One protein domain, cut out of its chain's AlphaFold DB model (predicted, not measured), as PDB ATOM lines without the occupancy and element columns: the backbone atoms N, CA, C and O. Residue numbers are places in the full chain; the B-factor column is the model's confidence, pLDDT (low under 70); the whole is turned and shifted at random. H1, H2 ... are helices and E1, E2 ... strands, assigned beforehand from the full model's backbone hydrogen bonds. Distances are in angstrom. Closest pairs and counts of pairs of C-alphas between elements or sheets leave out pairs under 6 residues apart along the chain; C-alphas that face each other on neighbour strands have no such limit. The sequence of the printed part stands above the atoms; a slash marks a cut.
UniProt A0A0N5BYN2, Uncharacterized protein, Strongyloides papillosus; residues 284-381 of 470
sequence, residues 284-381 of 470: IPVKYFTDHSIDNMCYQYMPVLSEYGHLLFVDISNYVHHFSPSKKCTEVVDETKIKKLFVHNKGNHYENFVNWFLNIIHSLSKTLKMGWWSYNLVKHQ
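This is residues 284 to 381 of the 470 residues of an uncharacterized protein of Strongyloides papillosus (UniProt A0A0N5BYN2). A small three-stranded sheet, E2 E3 E4, and a separate two-stranded ribbon, E1 E5, both pack on H3, which stands up from the sheet at E3 with its residues 371 to 375 near the sheet and has the ribbon along its residues 371 to 379. The ribbon is in the middle of the domain, between H3 on one side and H1 on the other, and H2 folds with H3 into a helical hairpin. The printed part has 98 residues with five named strands and then three named helices, in the order E1 E2 E3 E4 E5 H1 H2 H3; both sheets are antiparallel and the class is mixed, helices and strands. The whole is compact and rounded, with a radius of gyration of the C-alphas of 12.5 A and spans of 34 by 29 by 25 A.

In the larger sheet, E2 is residues 302 to 305 and E3 is residues 311 to 314, each 10.3 A long, and E4 is residues 319 to 321, 6.4 A. In the other, E1 is residues 297 to 299, 6.7 A, starting at C-alpha 297 (-34.809, 17.908, 34.353), and E5 is residues 326 to 328, 7.2 A. H1 is residues 335 to 343, 13.0 A. H2, residues 349 to 364, is the longest helix at 22.9 A and starts at C-alpha 349 (-37.391, 28.903, 23.185). H3, residues 371 to 379, is 12.2 A long and ends at C-alpha 379 (-28.597, 21.984, 32.208).

E2, E3 and E4 form a meander, each strand the antiparallel neighbour of the one before, with hairpins E2 and E3, and E3 and E4. N 304 and O 312 are 2.8 A apart, and N 321 and O 313 are 2.7 A apart, both within hydrogen-bond range. H3 is on this sheet, over E3, at a height of 11.8 A, and stands up from it at 67 degrees; the closest C-alphas, of Leu 311 and Gly 371, are 4.8 A apart. E1 and E5 are antiparallel, with N 298 and O 327 within hydrogen-bond range at 2.8 A. The closest C-alphas of E5 and H3, of Lys 327 and Val 378, are 6.9 A apart. H2 touches H3 with residues 351 to 358 alone, closest at the C-alphas of Glu 351 and Val 378, 6.5 A, opposite ways at a shallow tilt of 19 degrees. H1 is apart from H2 and H3; its closest C-alpha to E1, that of Ile 338, is 7.8 A from that of Tyr 299. In H2 and H3 every O i to N i+4 pair is within hydrogen-bond range, in H1 4 of 5.

The two C-alphas farthest apart, of Ile 284 and His 349, are 35.0 A apart. The printed part has no cut, and no link is long. Residues 284 to 296 hold no named element, but residues 287 to 288 pair with residues 304 to 305 of E2. Mean pLDDT of the printed part is 88.9, with residues 332 to 333 and 344 to 347 under 70.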
ATOM      1  N   ILE A 284     -31.860  -4.590  30.295       92.56
ATOM      2  CA  ILE A 284     -31.923  -4.599  31.756       92.56
ATOM      3  C   ILE A 284     -31.251  -3.314  32.260       92.56
ATOM      4  O   ILE A 284     -30.026  -3.193  32.174       92.56
ATOM      5  N   PRO A 285     -32.018  -2.320  32.742       93.50
ATOM      6  CA  PRO A 285     -31.440  -1.108  33.302       93.50
ATOM      7  C   PRO A 285     -30.810  -1.376  34.667       93.50
ATOM      8  O   PRO A 285     -31.363  -2.104  35.486       93.50
ATOM      9  N   VAL A 286     -29.706  -0.685  34.956       94.75
ATOM     10  CA  VAL A 286     -29.134  -0.620  36.312       94.75
ATOM     11  C   VAL A 286     -29.984   0.266  37.215       94.75
ATOM     12  O   VAL A 286     -30.111   0.026  38.412       94.75
ATOM     13  N   LYS A 287     -30.562   1.323  36.640       94.19
ATOM     14  CA  LYS A 287     -31.409   2.276  37.354       94.19
ATOM     15  C   LYS A 287     -32.440   2.857  36.403       94.19
ATOM     16  O   LYS A 287     -32.122   3.137  35.252       94.19
ATOM     17  N   TYR A 288     -33.648   3.090  36.884       93.31
ATOM     18  CA  TYR A 288     -34.683   3.816  36.155       93.31
ATOM     19  C   TYR A 288     -35.325   4.853  37.074       93.31
ATOM     20  O   TYR A 288     -35.322   4.688  38.295       93.31
ATOM     21  N   PHE A 289     -35.828   5.938  36.493       92.44
ATOM     22  CA  PHE A 289     -36.418   7.052  37.235       92.44
ATOM     23  C   PHE A 289     -37.897   7.170  36.861       92.44
ATOM     24  O   PHE A 289     -38.255   7.734  35.827       92.44
ATOM     25  N   THR A 290     -38.764   6.578  37.681       89.00
ATOM     26  CA  THR A 290     -40.210   6.465  37.414       89.00
ATOM     27  C   THR A 290     -40.949   7.797  37.424       89.00
ATOM     28  O   THR A 290     -42.041   7.895  36.887       89.00
ATOM     29  N   ASP A 291     -40.368   8.829  38.025       89.38
ATOM     30  CA  ASP A 291     -40.874  10.203  38.027       89.38
ATOM     31  C   ASP A 291     -40.529  10.967  36.734       89.38
ATOM     32  O   ASP A 291     -40.818  12.158  36.614       89.38
ATOM     33  N   HIS A 292     -39.897  10.287  35.769       92.69
ATOM     34  CA  HIS A 292     -39.395  10.852  34.521       92.69
ATOM     35  C   HIS A 292     -38.437  12.039  34.724       92.69
ATOM     36  O   HIS A 292     -38.381  12.939  33.875       92.69
ATOM     37  N   SER A 293     -37.688  12.070  35.834       93.31
ATOM     38  CA  SER A 293     -36.853  13.222  36.166       93.31
ATOM     39  C   SER A 293     -35.436  12.881  36.646       93.31
ATOM     40  O   SER A 293     -35.184  11.830  37.229       93.31
ATOM     41  N   ILE A 294     -34.478  13.772  36.353       94.06
ATOM     42  CA  ILE A 294     -33.088  13.727  36.846       94.06
ATOM     43  C   ILE A 294     -32.625  15.160  37.136       94.06
ATOM     44  O   ILE A 294     -32.621  15.988  36.234       94.06
ATOM     45  N   ASP A 295     -32.198  15.476  38.361       91.25
ATOM     46  CA  ASP A 295     -31.646  16.793  38.742       91.25
ATOM     47  C   ASP A 295     -32.481  18.003  38.263       91.25
ATOM     48  O   ASP A 295     -31.951  18.952  37.678       91.25
ATOM     49  N   ASN A 296     -33.800  17.973  38.497       90.62
ATOM     50  CA  ASN A 296     -34.757  19.004  38.059       90.62
ATOM     51  C   ASN A 296     -34.938  19.111  36.524       90.62
ATOM     52  O   ASN A 296     -35.469  20.103  36.019       90.62
ATOM     53  N   MET A 297     -34.512  18.093  35.774       91.88
ATOM     54  CA  MET A 297     -34.809  17.908  34.353       91.88
ATOM     55  C   MET A 297     -35.908  16.870  34.183       91.88
ATOM     56  O   MET A 297     -35.808  15.778  34.723       91.88
ATOM     57  N   CYS A 298     -36.926  17.209  33.404       93.38
ATOM     58  CA  CYS A 298     -38.082  16.382  33.104       93.38
ATOM     59  C   CYS A 298     -37.979  15.851  31.679       93.38
ATOM     60  O   CYS A 298     -37.650  16.606  30.757       93.38
ATOM     61  N   TYR A 299     -38.328  14.583  31.490       93.88
ATOM     62  CA  TYR A 299     -38.278  13.899  30.203       93.88
ATOM     63  C   TYR A 299     -39.662  13.420  29.774       93.88
ATOM     64  O   TYR A 299     -40.506  13.070  30.597       93.88
ATOM     65  N   GLN A 300     -39.907  13.404  28.466       93.00
ATOM     66  CA  GLN A 300     -41.132  12.822  27.920       93.00
ATOM     67  C   GLN A 300     -41.188  11.305  28.157       93.00
ATOM     68  O   GLN A 300     -42.240  10.772  28.505       93.00
ATOM     69  N   TYR A 301     -40.056  10.624  27.994       94.50
ATOM     70  CA  TYR A 301     -39.892   9.191  28.227       94.50
ATOM     71  C   TYR A 301     -39.156   8.935  29.544       94.50
ATOM     72  O   TYR A 301     -38.394   9.780  30.010       94.50
ATOM     73  N   MET A 302     -39.395   7.776  30.154       95.00
ATOM     74  CA  MET A 302     -38.847   7.421  31.462       95.00
ATOM     75  C   MET A 302     -37.331   7.224  31.341       95.00
ATOM     76  O   MET A 302     -36.909   6.317  30.626       95.00
ATOM     77  N   PRO A 303     -36.474   8.021  31.997       96.50
ATOM     78  CA  PRO A 303     -35.045   7.852  31.851       96.50
ATOM     79  C   PRO A 303     -34.570   6.586  32.564       96.50
ATOM     80  O   PRO A 303     -35.051   6.222  33.641       96.50
ATOM     81  N   VAL A 304     -33.591   5.927  31.953       96.31
ATOM     82  CA  VAL A 304     -32.962   4.707  32.452       96.31
ATOM     83  C   VAL A 304     -31.451   4.765  32.232       96.31
ATOM     84  O   VAL A 304     -30.972   5.351  31.262       96.31
ATOM     85  N   LEU A 305     -30.687   4.164  33.138       95.81
ATOM     86  CA  LEU A 305     -29.241   4.020  33.032       95.81
ATOM     87  C   LEU A 305     -28.892   2.590  32.637       95.81
ATOM     88  O   LEU A 305     -29.303   1.636  33.302       95.81
ATOM     89  N   SER A 306     -28.114   2.450  31.567       94.25
ATOM     90  CA  SER A 306     -27.523   1.167  31.188       94.25
ATOM     91  C   SER A 306     -26.404   0.763  32.151       94.25
ATOM     92  O   SER A 306     -25.845   1.610  32.846       94.25
ATOM     93  N   GLU A 307     -25.962  -0.490  32.061       93.44
ATOM     94  CA  GLU A 307     -24.754  -0.997  32.731       93.44
ATOM     95  C   GLU A 307     -23.509  -0.134  32.473       93.44
ATOM     96  O   GLU A 307     -22.783   0.215  33.396       93.44
ATOM     97  N   TYR A 308     -23.342   0.342  31.237       93.25
ATOM     98  CA  TYR A 308     -22.238   1.226  30.837       93.25
ATOM     99  C   TYR A 308     -22.440   2.711  31.207       93.25
ATOM    100  O   TYR A 308     -21.785   3.598  30.657       93.25
ATOM    101  N   GLY A 309     -23.415   3.025  32.066       94.25
ATOM    102  CA  GLY A 309     -23.710   4.397  32.490       94.25
ATOM    103  C   GLY A 309     -24.283   5.308  31.396       94.25
ATOM    104  O   GLY A 309     -24.238   6.533  31.529       94.25
ATOM    105  N   HIS A 310     -24.814   4.771  30.293       95.19
ATOM    106  CA  HIS A 310     -25.524   5.574  29.299       95.19
ATOM    107  C   HIS A 310     -26.915   5.950  29.803       95.19
ATOM    108  O   HIS A 310     -27.650   5.090  30.278       95.19
ATOM    109  N   LEU A 311     -27.284   7.220  29.634       95.94
ATOM    110  CA  LEU A 311     -28.650   7.684  29.831       95.94
ATOM    111  C   LEU A 311     -29.469   7.395  28.572       95.94
ATOM    112  O   LEU A 311     -29.209   7.979  27.517       95.94
ATOM    113  N   LEU A 312     -30.420   6.480  28.703       96.50
ATOM    114  CA  LEU A 312     -31.399   6.087  27.695       96.50
ATOM    115  C   LEU A 312     -32.801   6.408  28.222       96.50
ATOM    116  O   LEU A 312     -32.955   6.862  29.357       96.50
ATOM    117  N   PHE A 313     -33.828   6.178  27.415       96.12
ATOM    118  CA  PHE A 313     -35.199   6.492  27.795       96.12
ATOM    119  C   PHE A 313     -36.157   5.394  27.387       96.12
ATOM    120  O   PHE A 313     -35.970   4.781  26.353       96.12
ATOM    121  N   VAL A 314     -37.191   5.156  28.174       94.75
ATOM    122  CA  VAL A 314     -38.172   4.111  27.933       94.75
ATOM    123  C   VAL A 314     -39.536   4.735  27.698       94.75
ATOM    124  O   VAL A 314     -39.996   5.563  28.489       94.75
ATOM    125  N   ASP A 315     -40.180   4.356  26.601       92.44
ATOM    126  CA  ASP A 315     -41.542   4.790  26.308       92.44
ATOM    127  C   ASP A 315     -42.601   3.979  27.078       92.44
ATOM    128  O   ASP A 315     -42.315   3.054  27.836       92.44
ATOM    129  N   ILE A 316     -43.870   4.328  26.875       89.88
ATOM    130  CA  ILE A 316     -45.006   3.644  27.513       89.88
ATOM    131  C   ILE A 316     -45.183   2.186  27.059       89.88
ATOM    132  O   ILE A 316     -45.887   1.427  27.719       89.88
ATOM    133  N   SER A 317     -44.566   1.811  25.941       87.50
ATOM    134  CA  SER A 317     -44.607   0.471  25.360       87.50
ATOM    135  C   SER A 317     -43.358  -0.345  25.725       87.50
ATOM    136  O   SER A 317     -43.161  -1.434  25.194       87.50
ATOM    137  N   ASN A 318     -42.546   0.156  26.665       92.12
ATOM    138  CA  ASN A 318     -41.308  -0.434  27.170       92.12
ATOM    139  C   ASN A 318     -40.146  -0.509  26.160       92.12
ATOM    140  O   ASN A 318     -39.207  -1.279  26.375       92.12
ATOM    141  N   TYR A 319     -40.147   0.299  25.095       91.75
ATOM    142  CA  TYR A 319     -39.001   0.376  24.183       91.75
ATOM    143  C   TYR A 319     -37.982   1.396  24.638       91.75
ATOM    144  O   TYR A 319     -38.327   2.485  25.095       91.75
ATOM    145  N   VAL A 320     -36.717   1.036  24.464       94.06
ATOM    146  CA  VAL A 320     -35.576   1.878  24.779       94.06
ATOM    147  C   VAL A 320     -35.272   2.791  23.597       94.06
ATOM    148  O   VAL A 320     -35.075   2.349  22.469       94.06
ATOM    149  N   HIS A 321     -35.179   4.078  23.889       94.00
ATOM    150  CA  HIS A 321     -34.873   5.178  22.997       94.00
ATOM    151  C   HIS A 321     -33.566   5.834  23.427       94.00
ATOM    152  O   HIS A 321     -33.278   6.018  24.612       94.00
ATOM    153  N   HIS A 322     -32.778   6.255  22.448       93.56
ATOM    154  CA  HIS A 322     -31.528   6.976  22.688       93.56
ATOM    155  C   HIS A 322     -31.720   8.479  22.946       93.56
ATOM    156  O   HIS A 322     -30.795   9.152  23.415       93.56
ATOM    157  N   PHE A 323     -32.911   9.004  22.652       94.38
ATOM    158  CA  PHE A 323     -33.287  10.399  22.834       94.38
ATOM    159  C   PHE A 323     -34.701  10.503  23.411       94.38
ATOM    160  O   PHE A 323     -35.603   9.760  23.036       94.38
ATOM    161  N   SER A 324     -34.884  11.465  24.311       94.06
ATOM    162  CA  SER A 324     -36.186  11.941  24.757       94.06
ATOM    163  C   SER A 324     -36.137  13.462  24.782       94.06
ATOM    164  O   SER A 324     -35.157  14.020  25.301       94.06
ATOM    165  N   PRO A 325     -37.199  14.142  24.317       94.00
ATOM    166  CA  PRO A 325     -37.385  15.555  24.593       94.00
ATOM    167  C   PRO A 325     -37.265  15.824  26.093       94.00
ATOM    168  O   PRO A 325     -37.771  15.048  26.917       94.00
ATOM    169  N   SER A 326     -36.553  16.896  26.433       93.94
ATOM    170  CA  SER A 326     -36.245  17.266  27.813       93.94
ATOM    171  C   SER A 326     -36.479  18.753  28.068       93.94
ATOM    172  O   SER A 326     -36.423  19.578  27.151       93.94
ATOM    173  N   LYS A 327     -36.789  19.099  29.317       92.00
ATOM    174  CA  LYS A 327     -36.984  20.484  29.772       92.00
ATOM    175  C   LYS A 327     -36.805  20.603  31.278       92.00
ATOM    176  O   LYS A 327     -36.870  19.596  31.979       92.00
ATOM    177  N   LYS A 328     -36.618  21.812  31.799       91.44
ATOM    178  CA  LYS A 328     -36.588  22.027  33.252       91.44
ATOM    179  C   LYS A 328     -37.958  21.753  33.869       91.44
ATOM    180  O   LYS A 328     -38.989  22.169  33.336       91.44
ATOM    181  N   CYS A 329     -37.973  21.050  34.995       88.56
ATOM    182  CA  CYS A 329     -39.195  20.795  35.739       88.56
ATOM    183  C   CYS A 329     -39.701  22.098  36.375       88.56
ATOM    184  O   CYS A 329     -38.937  22.837  36.997       88.56
ATOM    185  N   THR A 330     -40.989  22.396  36.193       81.94
ATOM    186  CA  THR A 330     -41.646  23.577  36.777       81.94
ATOM    187  C   THR A 330     -42.464  23.240  38.026       81.94
ATOM    188  O   THR A 330     -42.697  24.123  38.841       81.94
ATOM    189  N   GLU A 331     -42.893  21.981  38.188       75.88
ATOM    190  CA  GLU A 331     -43.711  21.476  39.304       75.88
ATOM    191  C   GLU A 331     -43.436  19.981  39.563       75.88
ATOM    192  O   GLU A 331     -42.810  19.318  38.735       75.88
ATOM    193  N   VAL A 332     -43.949  19.446  40.684       68.62
ATOM    194  CA  VAL A 332     -43.943  18.003  40.993       68.62
ATOM    195  C   VAL A 332     -44.690  17.235  39.901       68.62
ATOM    196  O   VAL A 332     -45.845  17.534  39.568       68.62
ATOM    197  N   VAL A 333     -43.993  16.256  39.338       63.84
ATOM    198  CA  VAL A 333     -44.341  15.583  38.094       63.84
ATOM    199  C   VAL A 333     -45.145  14.318  38.386       63.84
ATOM    200  O   VAL A 333     -44.715  13.469  39.155       63.84
ATOM    201  N   ASP A 334     -46.305  14.199  37.747       72.44
ATOM    202  CA  ASP A 334     -47.074  12.953  37.628       72.44
ATOM    203  C   ASP A 334     -47.184  12.602  36.132       72.44
ATOM    204  O   ASP A 334     -47.194  13.512  35.293       72.44
ATOM    205  N   GLU A 335     -47.283  11.319  35.772       71.06
ATOM    206  CA  GLU A 335     -47.301  10.822  34.383       71.06
ATOM    207  C   GLU A 335     -48.342  11.549  33.514       71.06
ATOM    208  O   GLU A 335     -48.084  11.926  32.362       71.06
ATOM    209  N   THR A 336     -49.519  11.825  34.081       75.44
ATOM    210  CA  THR A 336     -50.605  12.540  33.392       75.44
ATOM    211  C   THR A 336     -50.246  13.994  33.074       75.44
ATOM    212  O   THR A 336     -50.665  14.543  32.045       75.44
ATOM    213  N   LYS A 337     -49.435  14.626  33.928       76.69
ATOM    214  CA  LYS A 337     -48.938  15.990  33.737       76.69
ATOM    215  C   LYS A 337     -47.804  16.030  32.719       76.69
ATOM    216  O   LYS A 337     -47.765  16.981  31.943       76.69
ATOM    217  N   ILE A 338     -46.948  15.005  32.644       77.75
ATOM    218  CA  ILE A 338     -45.841  14.927  31.667       77.75
ATOM    219  C   ILE A 338     -46.363  15.021  30.239       77.75
ATOM    220  O   ILE A 338     -45.889  15.846  29.458       77.75
ATOM    221  N   LYS A 339     -47.383  14.231  29.886       76.44
ATOM    222  CA  LYS A 339     -47.941  14.270  28.526       76.44
ATOM    223  C   LYS A 339     -48.440  15.673  28.168       76.44
ATOM    224  O   LYS A 339     -48.093  16.205  27.118       76.44
ATOM    225  N   LYS A 340     -49.175  16.329  29.072       78.19
ATOM    226  CA  LYS A 340     -49.655  17.711  28.871       78.19
ATOM    227  C   LYS A 340     -48.511  18.721  28.776       78.19
ATOM    228  O   LYS A 340     -48.584  19.664  27.990       78.19
ATOM    229  N   LEU A 341     -47.455  18.504  29.557       75.75
ATOM    230  CA  LEU A 341     -46.261  19.337  29.614       75.75
ATOM    231  C   LEU A 341     -45.511  19.379  28.272       75.75
ATOM    232  O   LEU A 341     -44.947  20.426  27.961       75.75
ATOM    233  N   PHE A 342     -45.490  18.296  27.494       80.56
ATOM    234  CA  PHE A 342     -44.820  18.265  26.185       80.56
ATOM    235  C   PHE A 342     -45.759  18.559  24.999       80.56
ATOM    236  O   PHE A 342     -45.287  18.998  23.956       80.56
ATOM    237  N   VAL A 343     -47.080  18.397  25.154       78.44
ATOM    238  CA  VAL A 343     -48.074  18.728  24.108       78.44
ATOM    239  C   VAL A 343     -48.281  20.239  23.963       78.44
ATOM    240  O   VAL A 343     -48.395  20.755  22.851       78.44
ATOM    241  N   HIS A 344     -48.319  20.980  25.071       69.25
ATOM    242  CA  HIS A 344     -48.380  22.436  25.012       69.25
ATOM    243  C   HIS A 344     -46.965  22.999  24.973       69.25
ATOM    244  O   HIS A 344     -46.283  23.026  25.993       69.25
ATOM    245  N   ASN A 345     -46.560  23.486  23.796       63.28
ATOM    246  CA  ASN A 345     -45.246  24.059  23.476       63.28
ATOM    247  C   ASN A 345     -44.936  25.388  24.216       63.28
ATOM    248  O   ASN A 345     -44.361  26.314  23.655       63.28
ATOM    249  N   LYS A 346     -45.340  25.505  25.487       67.19
ATOM    250  CA  LYS A 346     -45.045  26.607  26.414       67.19
ATOM    251  C   LYS A 346     -43.657  26.446  27.059       67.19
ATOM    252  O   LYS A 346     -43.463  26.827  28.210       67.19
ATOM    253  N   GLY A 347     -42.722  25.807  26.357       68.62
ATOM    254  CA  GLY A 347     -41.335  25.653  26.790       68.62
ATOM    255  C   GLY A 347     -40.516  26.917  26.536       68.62
ATOM    256  O   GLY A 347     -40.914  27.789  25.761       68.62
ATOM    257  N   ASN A 348     -39.349  27.009  27.172       86.75
ATOM    258  CA  ASN A 348     -38.367  28.034  26.830       86.75
ATOM    259  C   ASN A 348     -37.946  27.854  25.356       86.75
ATOM    260  O   ASN A 348     -37.682  26.731  24.922       86.75
ATOM    261  N   HIS A 349     -37.837  28.944  24.586       90.44
ATOM    262  CA  HIS A 349     -37.391  28.903  23.185       90.44
ATOM    263  C   HIS A 349     -36.087  28.112  23.001       90.44
ATOM    264  O   HIS A 349     -35.940  27.401  22.008       90.44
ATOM    265  N   TYR A 350     -35.171  28.190  23.971       91.75
ATOM    266  CA  TYR A 350     -33.925  27.423  23.952       91.75
ATOM    267  C   TYR A 350     -34.156  25.906  24.048       91.75
ATOM    268  O   TYR A 350     -33.574  25.151  23.276       91.75
ATOM    269  N   GLU A 351     -35.024  25.452  24.954       92.06
ATOM    270  CA  GLU A 351     -35.342  24.025  25.123       92.06
ATOM    271  C   GLU A 351     -36.011  23.469  23.865       92.06
ATOM    272  O   GLU A 351     -35.641  22.403  23.379       92.06
ATOM    273  N   ASN A 352     -36.942  24.230  23.283       91.81
ATOM    274  CA  ASN A 352     -37.599  23.868  22.030       91.81
ATOM    275  C   ASN A 352     -36.590  23.748  20.880       91.81
ATOM    276  O   ASN A 352     -36.658  22.795  20.104       91.81
ATOM    277  N   PHE A 353     -35.631  24.676  20.794       93.00
ATOM    278  CA  PHE A 353     -34.557  24.625  19.805       93.00
ATOM    279  C   PHE A 353     -33.648  23.404  19.999       93.00
ATOM    280  O   PHE A 353     -33.386  22.689  19.034       93.00
ATOM    281  N   VAL A 354     -33.198  23.129  21.229       92.88
ATOM    282  CA  VAL A 354     -32.351  21.963  21.538       92.88
ATOM    283  C   VAL A 354     -33.079  20.659  21.218       92.88
ATOM    284  O   VAL A 354     -32.507  19.794  20.559       92.88
ATOM    285  N   ASN A 355     -34.343  20.526  21.625       93.69
ATOM    286  CA  ASN A 355     -35.147  19.340  21.338       93.69
ATOM    287  C   ASN A 355     -35.355  19.149  19.832       93.69
ATOM    288  O   ASN A 355     -35.193  18.038  19.337       93.69
ATOM    289  N   TRP A 356     -35.654  20.221  19.092       94.25
ATOM    290  CA  TRP A 356     -35.764  20.177  17.632       94.25
ATOM    291  C   TRP A 356     -34.448  19.746  16.971       94.25
ATOM    292  O   TRP A 356     -34.443  18.844  16.135       94.25
ATOM    293  N   PHE A 357     -33.327  20.333  17.389       93.12
ATOM    294  CA  PHE A 357     -32.005  20.021  16.852       93.12
ATOM    295  C   PHE A 357     -31.593  18.570  17.126       93.12
ATOM    296  O   PHE A 357     -31.178  17.861  16.212       93.12
ATOM    297  N   LEU A 358     -31.749  18.092  18.365       93.19
ATOM    298  CA  LEU A 358     -31.434  16.707  18.720       93.19
ATOM    299  C   LEU A 358     -32.360  15.712  18.026       93.19
ATOM    300  O   LEU A 358     -31.900  14.650  17.622       93.19
ATOM    301  N   ASN A 359     -33.629  16.068  17.817       91.69
ATOM    302  CA  ASN A 359     -34.544  15.245  17.037       91.69
ATOM    303  C   ASN A 359     -34.084  15.113  15.574       91.69
ATOM    304  O   ASN A 359     -34.142  14.021  15.015       91.69
ATOM    305  N   ILE A 360     -33.551  16.187  14.971       91.06
ATOM    306  CA  ILE A 360     -32.934  16.117  13.637       91.06
ATOM    307  C   ILE A 360     -31.736  15.167  13.650       91.06
ATOM    308  O   ILE A 360     -31.672  14.267  12.816       91.06
ATOM    309  N   ILE A 361     -30.806  15.308  14.597       90.06
ATOM    310  CA  ILE A 361     -29.643  14.407  14.661       90.06
ATOM    311  C   ILE A 361     -30.099  12.957  14.872       90.06
ATOM    312  O   ILE A 361     -29.585  12.055  14.218       90.06
ATOM    313  N   HIS A 362     -31.085  12.726  15.740       88.25
ATOM    314  CA  HIS A 362     -31.608  11.390  16.009       88.25
ATOM    315  C   HIS A 362     -32.259  10.776  14.763       88.25
ATOM    316  O   HIS A 362     -32.064   9.594  14.489       88.25
ATOM    317  N   SER A 363     -32.949  11.588  13.955       85.06
ATOM    318  CA  SER A 363     -33.497  11.145  12.668       85.06
ATOM    319  C   SER A 363     -32.415  10.760  11.651       85.06
ATOM    320  O   SER A 363     -32.637   9.859  10.847       85.06
ATOM    321  N   LEU A 364     -31.235  11.394  11.710       87.75
ATOM    322  CA  LEU A 364     -30.089  11.068  10.854       87.75
ATOM    323  C   LEU A 364     -29.326   9.832  11.348       87.75
ATOM    324  O   LEU A 364     -28.724   9.122  10.547       87.75
ATOM    325  N   SER A 365     -29.324   9.572  12.658       86.69
ATOM    326  CA  SER A 365     -28.664   8.408  13.246       86.69
ATOM    327  C   SER A 365     -29.357   7.960  14.533       86.69
ATOM    328  O   SER A 365     -29.156   8.522  15.616       86.69
ATOM    329  N   LYS A 366     -30.144   6.885  14.414       83.19
ATOM    330  CA  LYS A 366     -30.858   6.271  15.543       83.19
ATOM    331  C   LYS A 366     -29.911   5.644  16.571       83.19
ATOM    332  O   LYS A 366     -30.255   5.578  17.747       83.19
ATOM    333  N   THR A 367     -28.702   5.246  16.170       85.62
ATOM    334  CA  THR A 367     -27.716   4.561  17.028       85.62
ATOM    335  C   THR A 367     -26.967   5.496  17.985       85.62
ATOM    336  O   THR A 367     -26.381   5.042  18.969       85.62
ATOM    337  N   LEU A 368     -27.007   6.814  17.757       88.44
ATOM    338  CA  LEU A 368     -26.344   7.787  18.627       88.44
ATOM    339  C   LEU A 368     -27.063   7.918  19.977       88.44
ATOM    340  O   LEU A 368     -28.179   8.424  20.057       88.44
ATOM    341  N   LYS A 369     -26.377   7.534  21.060       91.56
ATOM    342  CA  LYS A 369     -26.851   7.659  22.450       91.56
ATOM    343  C   LYS A 369     -26.780   9.118  22.922       91.56
ATOM    344  O   LYS A 369     -25.727   9.587  23.359       91.56
ATOM    345  N   MET A 370     -27.897   9.842  22.849       92.44
ATOM    346  CA  MET A 370     -27.944  11.294  23.079       92.44
ATOM    347  C   MET A 370     -28.410  11.715  24.473       92.44
ATOM    348  O   MET A 370     -28.433  12.913  24.749       92.44
ATOM    349  N   GLY A 371     -28.758  10.796  25.377       92.44
ATOM    350  CA  GLY A 371     -29.361  11.182  26.659       92.44
ATOM    351  C   GLY A 371     -28.519  12.161  27.476       92.44
ATOM    352  O   GLY A 371     -29.013  13.221  27.862       92.44
ATOM    353  N   TRP A 372     -27.223  11.887  27.653       94.25
ATOM    354  CA  TRP A 372     -26.325  12.809  28.363       94.25
ATOM    355  C   TRP A 372     -26.077  14.124  27.614       94.25
ATOM    356  O   TRP A 372     -25.841  15.150  28.245       94.25
ATOM    357  N   TRP A 373     -26.151  14.117  26.282       92.75
ATOM    358  CA  TRP A 373     -26.027  15.335  25.478       92.75
ATOM    359  C   TRP A 373     -27.248  16.232  25.676       92.75
ATOM    360  O   TRP A 373     -27.086  17.405  26.000       92.75
ATOM    361  N   SER A 374     -28.453  15.658  25.574       92.69
ATOM    362  CA  SER A 374     -29.724  16.330  25.877       92.69
ATOM    363  C   SER A 374     -29.696  16.949  27.274       92.69
ATOM    364  O   SER A 374     -29.902  18.153  27.427       92.69
ATOM    365  N   TYR A 375     -29.319  16.156  28.280       93.88
ATOM    366  CA  TYR A 375     -29.187  16.617  29.660       93.88
ATOM    367  C   TYR A 375     -28.219  17.805  29.796       93.88
ATOM    368  O   TYR A 375     -28.592  18.847  30.337       93.88
ATOM    369  N   ASN A 376     -26.992  17.686  29.278       93.25
ATOM    370  CA  ASN A 376     -25.964  18.718  29.441       93.25
ATOM    371  C   ASN A 376     -26.299  20.015  28.695       93.25
ATOM    372  O   ASN A 376     -26.047  21.097  29.230       93.25
ATOM    373  N   LEU A 377     -26.883  19.921  27.494       93.12
ATOM    374  CA  LEU A 377     -27.282  21.091  26.711       93.12
ATOM    375  C   LEU A 377     -28.329  21.924  27.455       93.12
ATOM    376  O   LEU A 377     -28.189  23.143  27.554       93.12
ATOM    377  N   VAL A 378     -29.340  21.285  28.047       92.31
ATOM    378  CA  VAL A 378     -30.378  22.026  28.776       92.31
ATOM    379  C   VAL A 378     -29.901  22.475  30.163       92.31
ATOM    380  O   VAL A 378     -30.153  23.616  30.568       92.31
ATOM    381  N   LYS A 379     -29.146  21.637  30.886       93.31
ATOM    382  CA  LYS A 379     -28.597  21.984  32.208       93.31
ATOM    383  C   LYS A 379     -27.693  23.214  32.145       93.31
ATOM    384  O   LYS A 379     -27.840  24.131  32.954       93.31
ATOM    385  N   HIS A 380     -26.800  23.271  31.158       92.56
ATOM    386  CA  HIS A 380     -25.804  24.336  31.013       92.56
ATOM    387  C   HIS A 380     -26.215  25.441  30.026       92.56
ATOM    388  O   HIS A 380     -25.350  26.144  29.500       92.56
ATOM    389  N   GLN A 381     -27.525  25.653  29.829       92.44
ATOM    390  CA  GLN A 381     -28.074  26.618  28.862       92.44
ATOM    391  C   GLN A 381     -27.403  28.005  28.914       92.44
ATOM    392  O   GLN A 381     -27.053  28.557  27.878       92.44
TER     393      GLN A 381